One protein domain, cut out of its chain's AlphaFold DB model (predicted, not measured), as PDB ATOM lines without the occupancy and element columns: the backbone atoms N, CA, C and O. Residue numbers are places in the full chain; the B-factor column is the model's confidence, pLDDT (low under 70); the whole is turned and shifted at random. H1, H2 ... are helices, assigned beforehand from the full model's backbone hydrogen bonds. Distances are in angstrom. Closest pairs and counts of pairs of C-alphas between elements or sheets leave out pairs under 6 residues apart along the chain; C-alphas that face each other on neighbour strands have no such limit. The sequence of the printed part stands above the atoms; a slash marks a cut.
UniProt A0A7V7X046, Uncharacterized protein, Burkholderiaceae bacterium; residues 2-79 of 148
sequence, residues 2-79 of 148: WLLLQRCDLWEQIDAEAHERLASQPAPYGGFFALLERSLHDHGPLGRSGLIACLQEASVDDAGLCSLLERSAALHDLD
ATOM      1  N   TRP A   2     -10.214  42.572 -19.973       82.25
ATOM      2  CA  TRP A   2     -10.168  41.106 -19.782       82.25
ATOM      3  C   TRP A   2     -10.229  40.676 -18.311       82.25
ATOM      4  O   TRP A   2     -10.975  39.769 -17.961       82.25
ATOM      5  N   LEU A   3      -9.531  41.399 -17.438       83.50
ATOM      6  CA  LEU A   3      -9.540  41.146 -16.001       83.50
ATOM      7  C   LEU A   3     -10.941  41.282 -15.372       83.50
ATOM      8  O   LEU A   3     -11.342  40.440 -14.576       83.50
ATOM      9  N   LEU A   4     -11.727  42.273 -15.800       85.06
ATOM     10  CA  LEU A   4     -13.096  42.493 -15.317       85.06
ATOM     11  C   LEU A   4     -14.102  41.480 -15.881       85.06
ATOM     12  O   LEU A   4     -15.097  41.194 -15.229       85.06
ATOM     13  N   LEU A   5     -13.826  40.880 -17.046       84.69
ATOM     14  CA  LEU A   5     -14.630  39.763 -17.560       84.69
ATOM     15  C   LEU A   5     -14.482  38.496 -16.711       84.69
ATOM     16  O   LEU A   5     -15.377  37.655 -16.696       84.69
ATOM     17  N   GLN A   6     -13.349  38.342 -16.029       82.56
ATOM     18  CA  GLN A   6     -13.081  37.182 -15.179       82.56
ATOM     19  C   GLN A   6     -13.412  37.423 -13.716       82.56
ATOM     20  O   GLN A   6     -13.844  36.518 -13.008       82.56
ATOM     21  N   ARG A   7     -13.187  38.651 -13.259       83.56
ATOM     22  CA  ARG A   7     -13.379  39.081 -11.882       83.56
ATOM     23  C   ARG A   7     -14.285  40.307 -11.874       83.56
ATOM     24  O   ARG A   7     -13.855  41.402 -11.524       83.56
ATOM     25  N   CYS A   8     -15.539  40.104 -12.273       84.94
ATOM     26  CA  CYS A   8     -16.564  41.151 -12.281       84.94
ATOM     27  C   CYS A   8     -16.825  41.729 -10.885       84.94
ATOM     28  O   CYS A   8     -17.119  42.907 -10.763       84.94
ATOM     29  N   ASP A   9     -16.590  40.937  -9.840       85.12
ATOM     30  CA  ASP A   9     -16.619  41.339  -8.430       85.12
ATOM     31  C   ASP A   9     -15.690  42.535  -8.117       85.12
ATOM     32  O   ASP A   9     -15.941  43.331  -7.219       85.12
ATOM     33  N   LEU A  10     -14.622  42.723  -8.903       86.50
ATOM     34  CA  LEU A  10     -13.728  43.877  -8.752       86.50
ATOM     35  C   LEU A  10     -14.373  45.188  -9.213       86.50
ATOM     36  O   LEU A  10     -13.888  46.254  -8.841       86.50
ATOM     37  N   TRP A  11     -15.443  45.128 -10.010       88.25
ATOM     38  CA  TRP A  11     -16.187  46.306 -10.454       88.25
ATOM     39  C   TRP A  11     -16.807  47.070  -9.281       88.25
ATOM     40  O   TRP A  11     -16.885  48.291  -9.332       88.25
ATOM     41  N   GLU A  12     -17.187  46.384  -8.204       86.94
ATOM     42  CA  GLU A  12     -17.729  47.028  -6.999       86.94
ATOM     43  C   GLU A  12     -16.635  47.617  -6.092       86.94
ATOM     44  O   GLU A  12     -16.919  48.378  -5.172       86.94
ATOM     45  N   GLN A  13     -15.367  47.272  -6.339       88.19
ATOM     46  CA  GLN A  13     -14.229  47.688  -5.511       88.19
ATOM     47  C   GLN A  13     -13.513  48.932  -6.047       88.19
ATOM     48  O   GLN A  13     -12.588  49.435  -5.399       88.19
ATOM     49  N   ILE A  14     -13.894  49.403  -7.235       88.44
ATOM     50  CA  ILE A  14     -13.373  50.637  -7.818       88.44
ATOM     51  C   ILE A  14     -14.308  51.803  -7.483       88.44
ATOM     52  O   ILE A  14     -15.512  51.628  -7.323       88.44
ATOM     53  N   ASP A  15     -13.726  52.988  -7.328       89.12
ATOM     54  CA  ASP A  15     -14.467  54.205  -6.996       89.12
ATOM     55  C   ASP A  15     -15.229  54.758  -8.214       89.12
ATOM     56  O   ASP A  15     -14.841  54.507  -9.358       89.12
ATOM     57  N   ALA A  16     -16.254  55.576  -7.968       87.06
ATOM     58  CA  ALA A  16     -17.046  56.238  -9.004       87.06
ATOM     59  C   ALA A  16     -16.186  57.019 -10.015       87.06
ATOM     60  O   ALA A  16     -16.464  57.005 -11.213       87.06
ATOM     61  N   GLU A  17     -15.093  57.655  -9.577       88.06
ATOM     62  CA  GLU A  17     -14.195  58.367 -10.493       88.06
ATOM     63  C   GLU A  17     -13.461  57.411 -11.453       88.06
ATOM     64  O   GLU A  17     -13.099  57.781 -12.572       88.06
ATOM     65  N   ALA A  18     -13.225  56.164 -11.041       88.94
ATOM     66  CA  ALA A  18     -12.674  55.137 -11.915       88.94
ATOM     67  C   ALA A  18     -13.733  54.616 -12.896       88.94
ATOM     68  O   ALA A  18     -13.408  54.444 -14.071       88.94
ATOM     69  N   HIS A  19     -14.982  54.419 -12.453       89.62
ATOM     70  CA  HIS A  19     -16.096  54.049 -13.339       89.62
ATOM     71  C   HIS A  19     -16.282  55.072 -14.462       89.62
ATOM     72  O   HIS A  19     -16.243  54.701 -15.635       89.62
ATOM     73  N   GLU A  20     -16.356  56.360 -14.121       90.31
ATOM     74  CA  GLU A  20     -16.510  57.461 -15.084       90.31
ATOM     75  C   GLU A  20     -15.360  57.507 -16.104       90.31
ATOM     76  O   GLU A  20     -15.579  57.662 -17.310       90.31
ATOM     77  N   ARG A  21     -14.113  57.314 -15.650       90.25
ATOM     78  CA  ARG A  21     -12.942  57.265 -16.543       90.25
ATOM     79  C   ARG A  21     -12.973  56.078 -17.493       90.25
ATOM     80  O   ARG A  21     -12.568  56.214 -18.649       90.25
ATOM     81  N   LEU A  22     -13.410  54.916 -17.009       91.00
ATOM     82  CA  LEU A  22     -13.563  53.721 -17.834       91.00
ATOM     83  C   LEU A  22     -14.681  53.919 -18.868       91.00
ATOM     84  O   LEU A  22     -14.474  53.623 -20.044       91.00
ATOM     85  N   ALA A  23     -15.819  54.491 -18.473       90.00
ATOM     86  CA  ALA A  23     -16.921  54.812 -19.379       90.00
ATOM     87  C   ALA A  23     -16.538  55.867 -20.437       90.00
ATOM     88  O   ALA A  23     -16.984  55.789 -21.579       90.00
ATOM     89  N   SER A  24     -15.650  56.802 -20.091       89.31
ATOM     90  CA  SER A  24     -15.158  57.856 -20.994       89.31
ATOM     91  C   SER A  24     -14.057  57.399 -21.960       89.31
ATOM     92  O   SER A  24     -13.525  58.210 -22.722       89.31
ATOM     93  N   GLN A  25     -13.677  56.118 -21.945       90.00
ATOM     94  CA  GLN A  25     -12.658  55.605 -22.856       90.00
ATOM     95  C   GLN A  25     -13.105  55.675 -24.323       90.00
ATOM     96  O   GLN A  25     -14.284  55.465 -24.627       90.00
ATOM     97  N   PRO A  26     -12.167  55.896 -25.265       87.81
ATOM     98  CA  PRO A  26     -12.493  55.935 -26.685       87.81
ATOM     99  C   PRO A  26     -13.145  54.629 -27.143       87.81
ATOM    100  O   PRO A  26     -12.868  53.549 -26.608       87.81
ATOM    101  N   ALA A  27     -14.001  54.718 -28.162       84.31
ATOM    102  CA  ALA A  27     -14.625  53.543 -28.750       84.31
ATOM    103  C   ALA A  27     -13.551  52.525 -29.189       84.31
ATOM    104  O   ALA A  27     -12.526  52.919 -29.755       84.31
ATOM    105  N   PRO A  28     -13.758  51.220 -28.944       86.75
ATOM    106  CA  PRO A  28     -14.972  50.586 -28.407       86.75
ATOM    107  C   PRO A  28     -15.020  50.450 -26.867       86.75
ATOM    108  O   PRO A  28     -15.947  49.858 -26.329       86.75
ATOM    109  N   TYR A  29     -14.037  50.954 -26.120       88.00
ATOM    110  CA  TYR A  29     -13.876  50.611 -24.702       88.00
ATOM    111  C   TYR A  29     -14.931  51.237 -23.784       88.00
ATOM    112  O   TYR A  29     -15.444  50.541 -22.913       88.00
ATOM    113  N   GLY A  30     -15.293  52.507 -23.989       89.75
ATOM    114  CA  GLY A  30     -16.316  53.167 -23.169       89.75
ATOM    115  C   GLY A  30     -17.666  52.447 -23.230       89.75
ATOM    116  O   GLY A  30     -18.261  52.135 -22.201       89.75
ATOM    117  N   GLY A  31     -18.087  52.060 -24.441       90.06
ATOM    118  CA  GLY A  31     -19.300  51.265 -24.654       90.06
ATOM    119  C   GLY A  31     -19.243  49.893 -23.976       90.06
ATOM    120  O   GLY A  31     -20.233  49.454 -23.399       90.06
ATOM    121  N   PHE A  32     -18.075  49.243 -23.963       91.56
ATOM    122  CA  PHE A  32     -17.893  47.969 -23.265       91.56
ATOM    123  C   PHE A  32     -18.121  48.118 -21.756       91.56
ATOM    124  O   PHE A  32     -18.820  47.301 -21.162       91.56
ATOM    125  N   PHE A  33     -17.550  49.152 -21.132       91.50
ATOM    126  CA  PHE A  33     -17.688  49.368 -19.690       91.50
ATOM    127  C   PHE A  33     -19.110  49.772 -19.293       91.50
ATOM    128  O   PHE A  33     -19.609  49.283 -18.284       91.50
ATOM    129  N   ALA A  34     -19.793  50.568 -20.118       90.62
ATOM    130  CA  ALA A  34     -21.203  50.890 -19.907       90.62
ATOM    131  C   ALA A  34     -22.105  49.643 -19.992       90.62
ATOM    132  O   ALA A  34     -23.017  49.469 -19.184       90.62
ATOM    133  N   LEU A  35     -21.840  48.739 -20.946       90.50
ATOM    134  CA  LEU A  35     -22.559  47.465 -21.034       90.50
ATOM    135  C   LEU A  35     -22.263  46.556 -19.838       90.50
ATOM    136  O   LEU A  35     -23.189  45.957 -19.303       90.50
ATOM    137  N   LEU A  36     -21.002  46.483 -19.404       91.06
ATOM    138  CA  LEU A  36     -20.592  45.728 -18.220       91.06
ATOM    139  C   LEU A  36     -21.355  46.184 -16.975       91.06
ATOM    140  O   LEU A  36     -21.932  45.350 -16.282       91.06
ATOM    141  N   GLU A  37     -21.386  47.490 -16.717       91.06
ATOM    142  CA  GLU A  37     -22.106  48.061 -15.580       91.06
ATOM    143  C   GLU A  37     -23.594  47.717 -15.623       91.06
ATOM    144  O   GLU A  37     -24.139  47.218 -14.639       91.06
ATOM    145  N   ARG A  38     -24.238  47.906 -16.782       90.56
ATOM    146  CA  ARG A  38     -25.652  47.566 -16.960       90.56
ATOM    147  C   ARG A  38     -25.912  46.081 -16.713       90.56
ATOM    148  O   ARG A  38     -26.829  45.746 -15.976       90.56
ATOM    149  N   SER A  39     -25.092  45.193 -17.273       90.69
ATOM    150  CA  SER A  39     -25.229  43.746 -17.073       90.69
ATOM    151  C   SER A  39     -25.099  43.344 -15.601       90.69
ATOM    152  O   SER A  39     -25.853  42.488 -15.141       90.69
ATOM    153  N   LEU A  40     -24.175  43.958 -14.856       88.69
ATOM    154  CA  LEU A  40     -24.015  43.702 -13.421       88.69
ATOM    155  C   LEU A  40     -25.161  44.295 -12.597       88.69
ATOM    156  O   LEU A  40     -25.584  43.681 -11.622       88.69
ATOM    157  N   HIS A  41     -25.694  45.446 -13.003       89.12
ATOM    158  CA  HIS A  41     -26.853  46.058 -12.360       89.12
ATOM    159  C   HIS A  41     -28.130  45.217 -12.536       89.12
ATOM    160  O   HIS A  41     -28.854  45.000 -11.567       89.12
ATOM    161  N   ASP A  42     -28.393  44.718 -13.747       89.38
ATOM    162  CA  ASP A  42     -29.600  43.941 -14.071       89.38
ATOM    163  C   ASP A  42     -29.570  42.510 -13.511       89.38
ATOM    164  O   ASP A  42     -30.585  41.999 -13.034       89.38
ATOM    165  N   HIS A  43     -28.419  41.838 -13.580       85.75
ATOM    166  CA  HIS A  43     -28.320  40.407 -13.269       85.75
ATOM    167  C   HIS A  43     -27.568  40.095 -11.971       85.75
ATOM    168  O   HIS A  43     -27.577  38.945 -11.524       85.75
ATOM    169  N   GLY A  44     -26.925  41.089 -11.356       81.69
ATOM    170  CA  GLY A  44     -26.010  40.878 -10.241       81.69
ATOM    171  C   GLY A  44     -24.700  40.198 -10.674       81.69
ATOM    172  O   GLY A  44     -24.349  40.192 -11.859       81.69
ATOM    173  N   PRO A  45     -23.941  39.616  -9.727       77.81
ATOM    174  CA  PRO A  45     -22.660  38.985 -10.020       77.81
ATOM    175  C   PRO A  45     -22.846  37.728 -10.882       77.81
ATOM    176  O   PRO A  45     -23.272  36.670 -10.416       77.81
ATOM    177  N   LEU A  46     -22.498  37.847 -12.163       82.81
ATOM    178  CA  LEU A  46     -22.480  36.746 -13.122       82.81
ATOM    179  C   LEU A  46     -21.094  36.096 -13.183       82.81
ATOM    180  O   LEU A  46     -20.069  36.778 -13.195       82.81
ATOM    181  N   GLY A  47     -21.054  34.769 -13.319       82.50
ATOM    182  CA  GLY A  47     -19.825  34.066 -13.696       82.50
ATOM    183  C   GLY A  47     -19.381  34.432 -15.118       82.50
ATOM    184  O   GLY A  47     -20.210  34.791 -15.957       82.50
ATOM    185  N   ARG A  48     -18.084  34.283 -15.416       84.19
ATOM    186  CA  ARG A  48     -17.449  34.678 -16.690       84.19
ATOM    187  C   ARG A  48     -18.268  34.319 -17.936       84.19
ATOM    188  O   ARG A  48     -18.515  35.178 -18.775       84.19
ATOM    189  N   SER A  49     -18.688  33.060 -18.072       84.81
ATOM    190  CA  SER A  49     -19.429  32.600 -19.256       84.81
ATOM    191  C   SER A  49     -20.796  33.275 -19.401       84.81
ATOM    192  O   SER A  49     -21.173  33.633 -20.512       84.81
ATOM    193  N   GLY A  50     -21.516  33.483 -18.293       88.00
ATOM    194  CA  GLY A  50     -22.807  34.177 -18.301       88.00
ATOM    195  C   GLY A  50     -22.655  35.664 -18.614       88.00
ATOM    196  O   GLY A  50     -23.434  36.212 -19.387       88.00
ATOM    197  N   LEU A  51     -21.604  36.293 -18.083       88.25
ATOM    198  CA  LEU A  51     -21.290  37.687 -18.377       88.25
ATOM    199  C   LEU A  51     -20.932  37.891 -19.854       88.25
ATOM    200  O   LEU A  51     -21.452  38.803 -20.484       88.25
ATOM    201  N   ILE A  52     -20.079  37.033 -20.424       89.00
ATOM    202  CA  ILE A  52     -19.711  37.108 -21.846       89.00
ATOM    203  C   ILE A  52     -20.948  36.944 -22.731       89.00
ATOM    204  O   ILE A  52     -21.119  37.742 -23.645       89.00
ATOM    205  N   ALA A  53     -21.815  35.967 -22.445       89.62
ATOM    206  CA  ALA A  53     -23.048  35.767 -23.208       89.62
ATOM    207  C   ALA A  53     -23.948  37.013 -23.162       89.62
ATOM    208  O   ALA A  53     -24.311  37.542 -24.208       89.62
ATOM    209  N   CYS A  54     -24.197  37.553 -21.963       90.62
ATOM    210  CA  CYS A  54     -25.002  38.762 -21.778       90.62
ATOM    211  C   CYS A  54     -24.428  39.965 -22.549       90.62
ATOM    212  O   CYS A  54     -25.159  40.690 -23.226       90.62
ATOM    213  N   LEU A  55     -23.106  40.155 -22.501       90.50
ATOM    214  CA  LEU A  55     -22.434  41.235 -23.219       90.50
ATOM    215  C   LEU A  55     -22.482  41.048 -24.738       90.50
ATOM    216  O   LEU A  55     -22.698  42.025 -25.447       90.50
ATOM    217  N   GLN A  56     -22.313  39.818 -25.235       90.12
ATOM    218  CA  GLN A  56     -22.406  39.500 -26.663       90.12
ATOM    219  C   GLN A  56     -23.816  39.736 -27.209       90.12
ATOM    220  O   GLN A  56     -23.971  40.298 -28.291       90.12
ATOM    221  N   GLU A  57     -24.844  39.346 -26.453       90.56
ATOM    222  CA  GLU A  57     -26.239  39.614 -26.805       90.56
ATOM    223  C   GLU A  57     -26.519  41.122 -26.843       90.56
ATOM    224  O   GLU A  57     -27.150  41.619 -27.777       90.56
ATOM    225  N   ALA A  58     -25.998  41.873 -25.869       87.94
ATOM    226  CA  ALA A  58     -26.184  43.318 -25.791       87.94
ATOM    227  C   ALA A  58     -25.369  44.114 -26.829       87.94
ATOM    228  O   ALA A  58     -25.734  45.249 -27.136       87.94
ATOM    229  N   SER A  59     -24.281  43.550 -27.364       89.50
ATOM    230  CA  SER A  59     -23.392  44.217 -28.324       89.50
ATOM    231  C   SER A  59     -23.697  43.907 -29.790       89.50
ATOM    232  O   SER A  59     -22.930  44.332 -30.647       89.50
ATOM    233  N   VAL A  60     -24.758  43.154 -30.096       86.00
ATOM    234  CA  VAL A  60     -25.026  42.607 -31.444       86.00
ATOM    235  C   VAL A  60     -25.076  43.660 -32.562       86.00
ATOM    236  O   VAL A  60     -24.704  43.367 -33.696       86.00
ATOM    237  N   ASP A  61     -25.500  44.887 -32.249       88.06
ATOM    238  CA  ASP A  61     -25.586  46.004 -33.205       88.06
ATOM    239  C   ASP A  61     -24.257  46.775 -33.356       88.06
ATOM    240  O   ASP A  61     -24.078  47.564 -34.281       88.06
ATOM    241  N   ASP A  62     -23.281  46.518 -32.480       89.38
ATOM    242  CA  ASP A  62     -21.990  47.200 -32.458       89.38
ATOM    243  C   ASP A  62     -20.859  46.227 -32.823       89.38
ATOM    244  O   ASP A  62     -20.337  45.461 -32.006       89.38
ATOM    245  N   ALA A  63     -20.455  46.267 -34.095       88.19
ATOM    246  CA  ALA A  63     -19.407  45.399 -34.631       88.19
ATOM    247  C   ALA A  63     -18.047  45.587 -33.927       88.19
ATOM    248  O   ALA A  63     -17.259  44.637 -33.832       88.19
ATOM    249  N   GLY A  64     -17.765  46.795 -33.426       87.69
ATOM    250  CA  GLY A  64     -16.537  47.099 -32.695       87.69
ATOM    251  C   GLY A  64     -16.517  46.420 -31.329       87.69
ATOM    252  O   GLY A  64     -15.523  45.783 -30.973       87.69
ATOM    253  N   LEU A  65     -17.632  46.497 -30.602       89.00
ATOM    254  CA  LEU A  65     -17.823  45.800 -29.331       89.00
ATOM    255  C   LEU A  65     -17.845  44.283 -29.502       89.00
ATOM    256  O   LEU A  65     -17.156  43.598 -28.749       89.00
ATOM    257  N   CYS A  66     -18.541  43.759 -30.515       89.44
ATOM    258  CA  CYS A  66     -18.526  42.328 -30.830       89.44
ATOM    259  C   CYS A  66     -17.091  41.822 -31.037       89.44
ATOM    260  O   CYS A  66     -16.641  40.919 -30.330       89.44
ATOM    261  N   SER A  67     -16.326  42.479 -31.918       89.56
ATOM    262  CA  SER A  67     -14.935  42.099 -32.206       89.56
ATOM    263  C   SER A  67     -14.038  42.172 -30.961       89.56
ATOM    264  O   SER A  67     -13.134  41.353 -30.765       89.56
ATOM    265  N   LEU A  68     -14.263  43.176 -30.110       88.94
ATOM    266  CA  LEU A  68     -13.543  43.349 -28.851       88.94
ATOM    267  C   LEU A  68     -13.862  42.222 -27.860       88.94
ATOM    268  O   LEU A  68     -12.945  41.671 -27.240       88.94
ATOM    269  N   LEU A  69     -15.140  41.873 -27.720       88.75
ATOM    270  CA  LEU A  69     -15.622  40.813 -26.841       88.75
ATOM    271  C   LEU A  69     -15.118  39.446 -27.288       88.75
ATOM    272  O   LEU A  69     -14.606  38.705 -26.455       88.75
ATOM    273  N   GLU A  70     -15.164  39.134 -28.584       88.38
ATOM    274  CA  GLU A  70     -14.640  37.876 -29.132       88.38
ATOM    275  C   GLU A  70     -13.147  37.706 -28.831       88.38
ATOM    276  O   GLU A  70     -12.722  36.680 -28.292       88.38
ATOM    277  N   ARG A  71     -12.343  38.747 -29.087       87.25
ATOM    278  CA  ARG A  71     -10.913  38.747 -28.741       87.25
ATOM    279  C   ARG A  71     -10.682  38.556 -27.246       87.25
ATOM    280  O   ARG A  71      -9.735  37.880 -26.855       87.25
ATOM    281  N   SER A  72     -11.523  39.166 -26.419       84.00
ATOM    282  CA  SER A  72     -11.386  39.108 -24.963       84.00
ATOM    283  C   SER A  72     -11.817  37.762 -24.392       84.00
ATOM    284  O   SER A  72     -11.205  37.269 -23.445       84.00
ATOM    285  N   ALA A  73     -12.842  37.148 -24.980       83.00
ATOM    286  CA  ALA A  73     -13.326  35.823 -24.627       83.00
ATOM    287  C   ALA A  73     -12.298  34.735 -24.970       83.00
ATOM    288  O   ALA A  73     -12.162  33.781 -24.210       83.00
ATOM    289  N   ALA A  74     -11.542  34.918 -26.059       84.06
ATOM    290  CA  ALA A  74     -10.482  34.007 -26.492       84.06
ATOM    291  C   ALA A  74      -9.222  34.024 -25.600       84.06
ATOM    292  O   ALA A  74      -8.372  33.143 -25.721       84.06
ATOM    293  N   LEU A  75      -9.075  35.006 -24.705       81.75
ATOM    294  CA  LEU A  75      -7.972  35.034 -23.743       81.75
ATOM    295  C   LEU A  75      -8.177  33.960 -22.658       81.75
ATOM    296  O   LEU A  75      -9.300  33.701 -22.217       81.75
ATOM    297  N   HIS A  76      -7.083  33.341 -22.209       73.62
ATOM    298  CA  HIS A  76      -7.113  32.305 -21.170       73.62
ATOM    299  C   HIS A  76      -7.674  32.810 -19.836       73.62
ATOM    300  O   HIS A  76      -7.788  34.013 -19.618       73.62
ATOM    301  N   ASP A  77      -8.060  31.880 -18.960       72.31
ATOM    302  CA  ASP A  77      -8.466  32.204 -17.591       72.31
ATOM    303  C   ASP A  77      -7.287  32.802 -16.796       72.31
ATOM    304  O   ASP A  77      -6.124  32.505 -17.081       72.31
ATOM    305  N   LEU A  78      -7.581  33.695 -15.856       68.81
ATOM    306  CA  LEU A  78      -6.612  34.280 -14.940       68.81
ATOM    307  C   LEU A  78      -6.177  33.189 -13.969       68.81
ATOM    308  O   LEU A  78      -7.011  32.546 -13.335       68.81
ATOM    309  N   ASP A  79      -4.867  33.000 -13.828       68.06
ATOM    310  CA  ASP A  79      -4.360  32.123 -12.784       68.06
ATOM    311  C   ASP A  79      -4.804  32.654 -11.410       68.06
ATOM    312  O   ASP A  79      -4.733  33.858 -11.141       68.06
TER     313      ASP A  79
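AT A GLANCE: This is residues 2 to 79 of the 148 residues of an uncharacterized protein of Burkholderiaceae bacterium (UniProt A0A7V7X046). Helices H5 and H6 lie side by side as a hairpin, and the longest helix, H4, packs steeply across H5; H1 packs on H5, while H2 and H3 form the far side, where residues 13 to 18 stick out. The 78 printed residues hold six named helices, H1 to H6, and no named strand: all helix. The whole is compact, with a radius of gyration of the C-alphas of 11.7 A, and spans 28 by 28 by 24 A.

IN THESE COORDINATES: H1, residues 2 to 6, begins at C-alpha 2 (-10.168, 41.106, -19.782). H2 is residues 8 to 13 and H3 residues 16 to 23. H4, residues 29 to 43, is 21.1 A long; H5, residues 48 to 58, 15.3 A; H6, residues 63 to 73, 15.1 A, ending at C-alpha 73 (-13.326, 35.823, -24.627).

HOW THE PARTS SIT: Closest C-alphas are quoted. H1 touches H5 at Gln 6 and Arg 48, 5.3 A. H2 is close to H1 but not clearly touching, at Leu 10 and Leu 4, 6.7 A. H3 touches H4 at Ala 23 and Gly 30, 4.2 A, at a steep tilt of 60 degrees, opposite ways. H4 touches H5 with residues 35 to 39 alone, at Leu 35 and Leu 55, 6.6 A. The hairpin H5 and H6 touches at Gln 56 and Cys 66, 6.4 A, at a shallow tilt of 8 degrees, opposite ways. Every O i to N i+4 pair is within hydrogen-bond range in H1, H3, H4, H5 and H6; H2 has 0 of 2, but 3 of 3 O i to N i+3 pairs.

THE WHOLE: The C-alphas of Asp 61 and Asp 79, the two farthest apart, are 32.6 A apart. The printed part has no cut, and its five links between helices are tight. Residues 78 to 79 have pLDDT under 70.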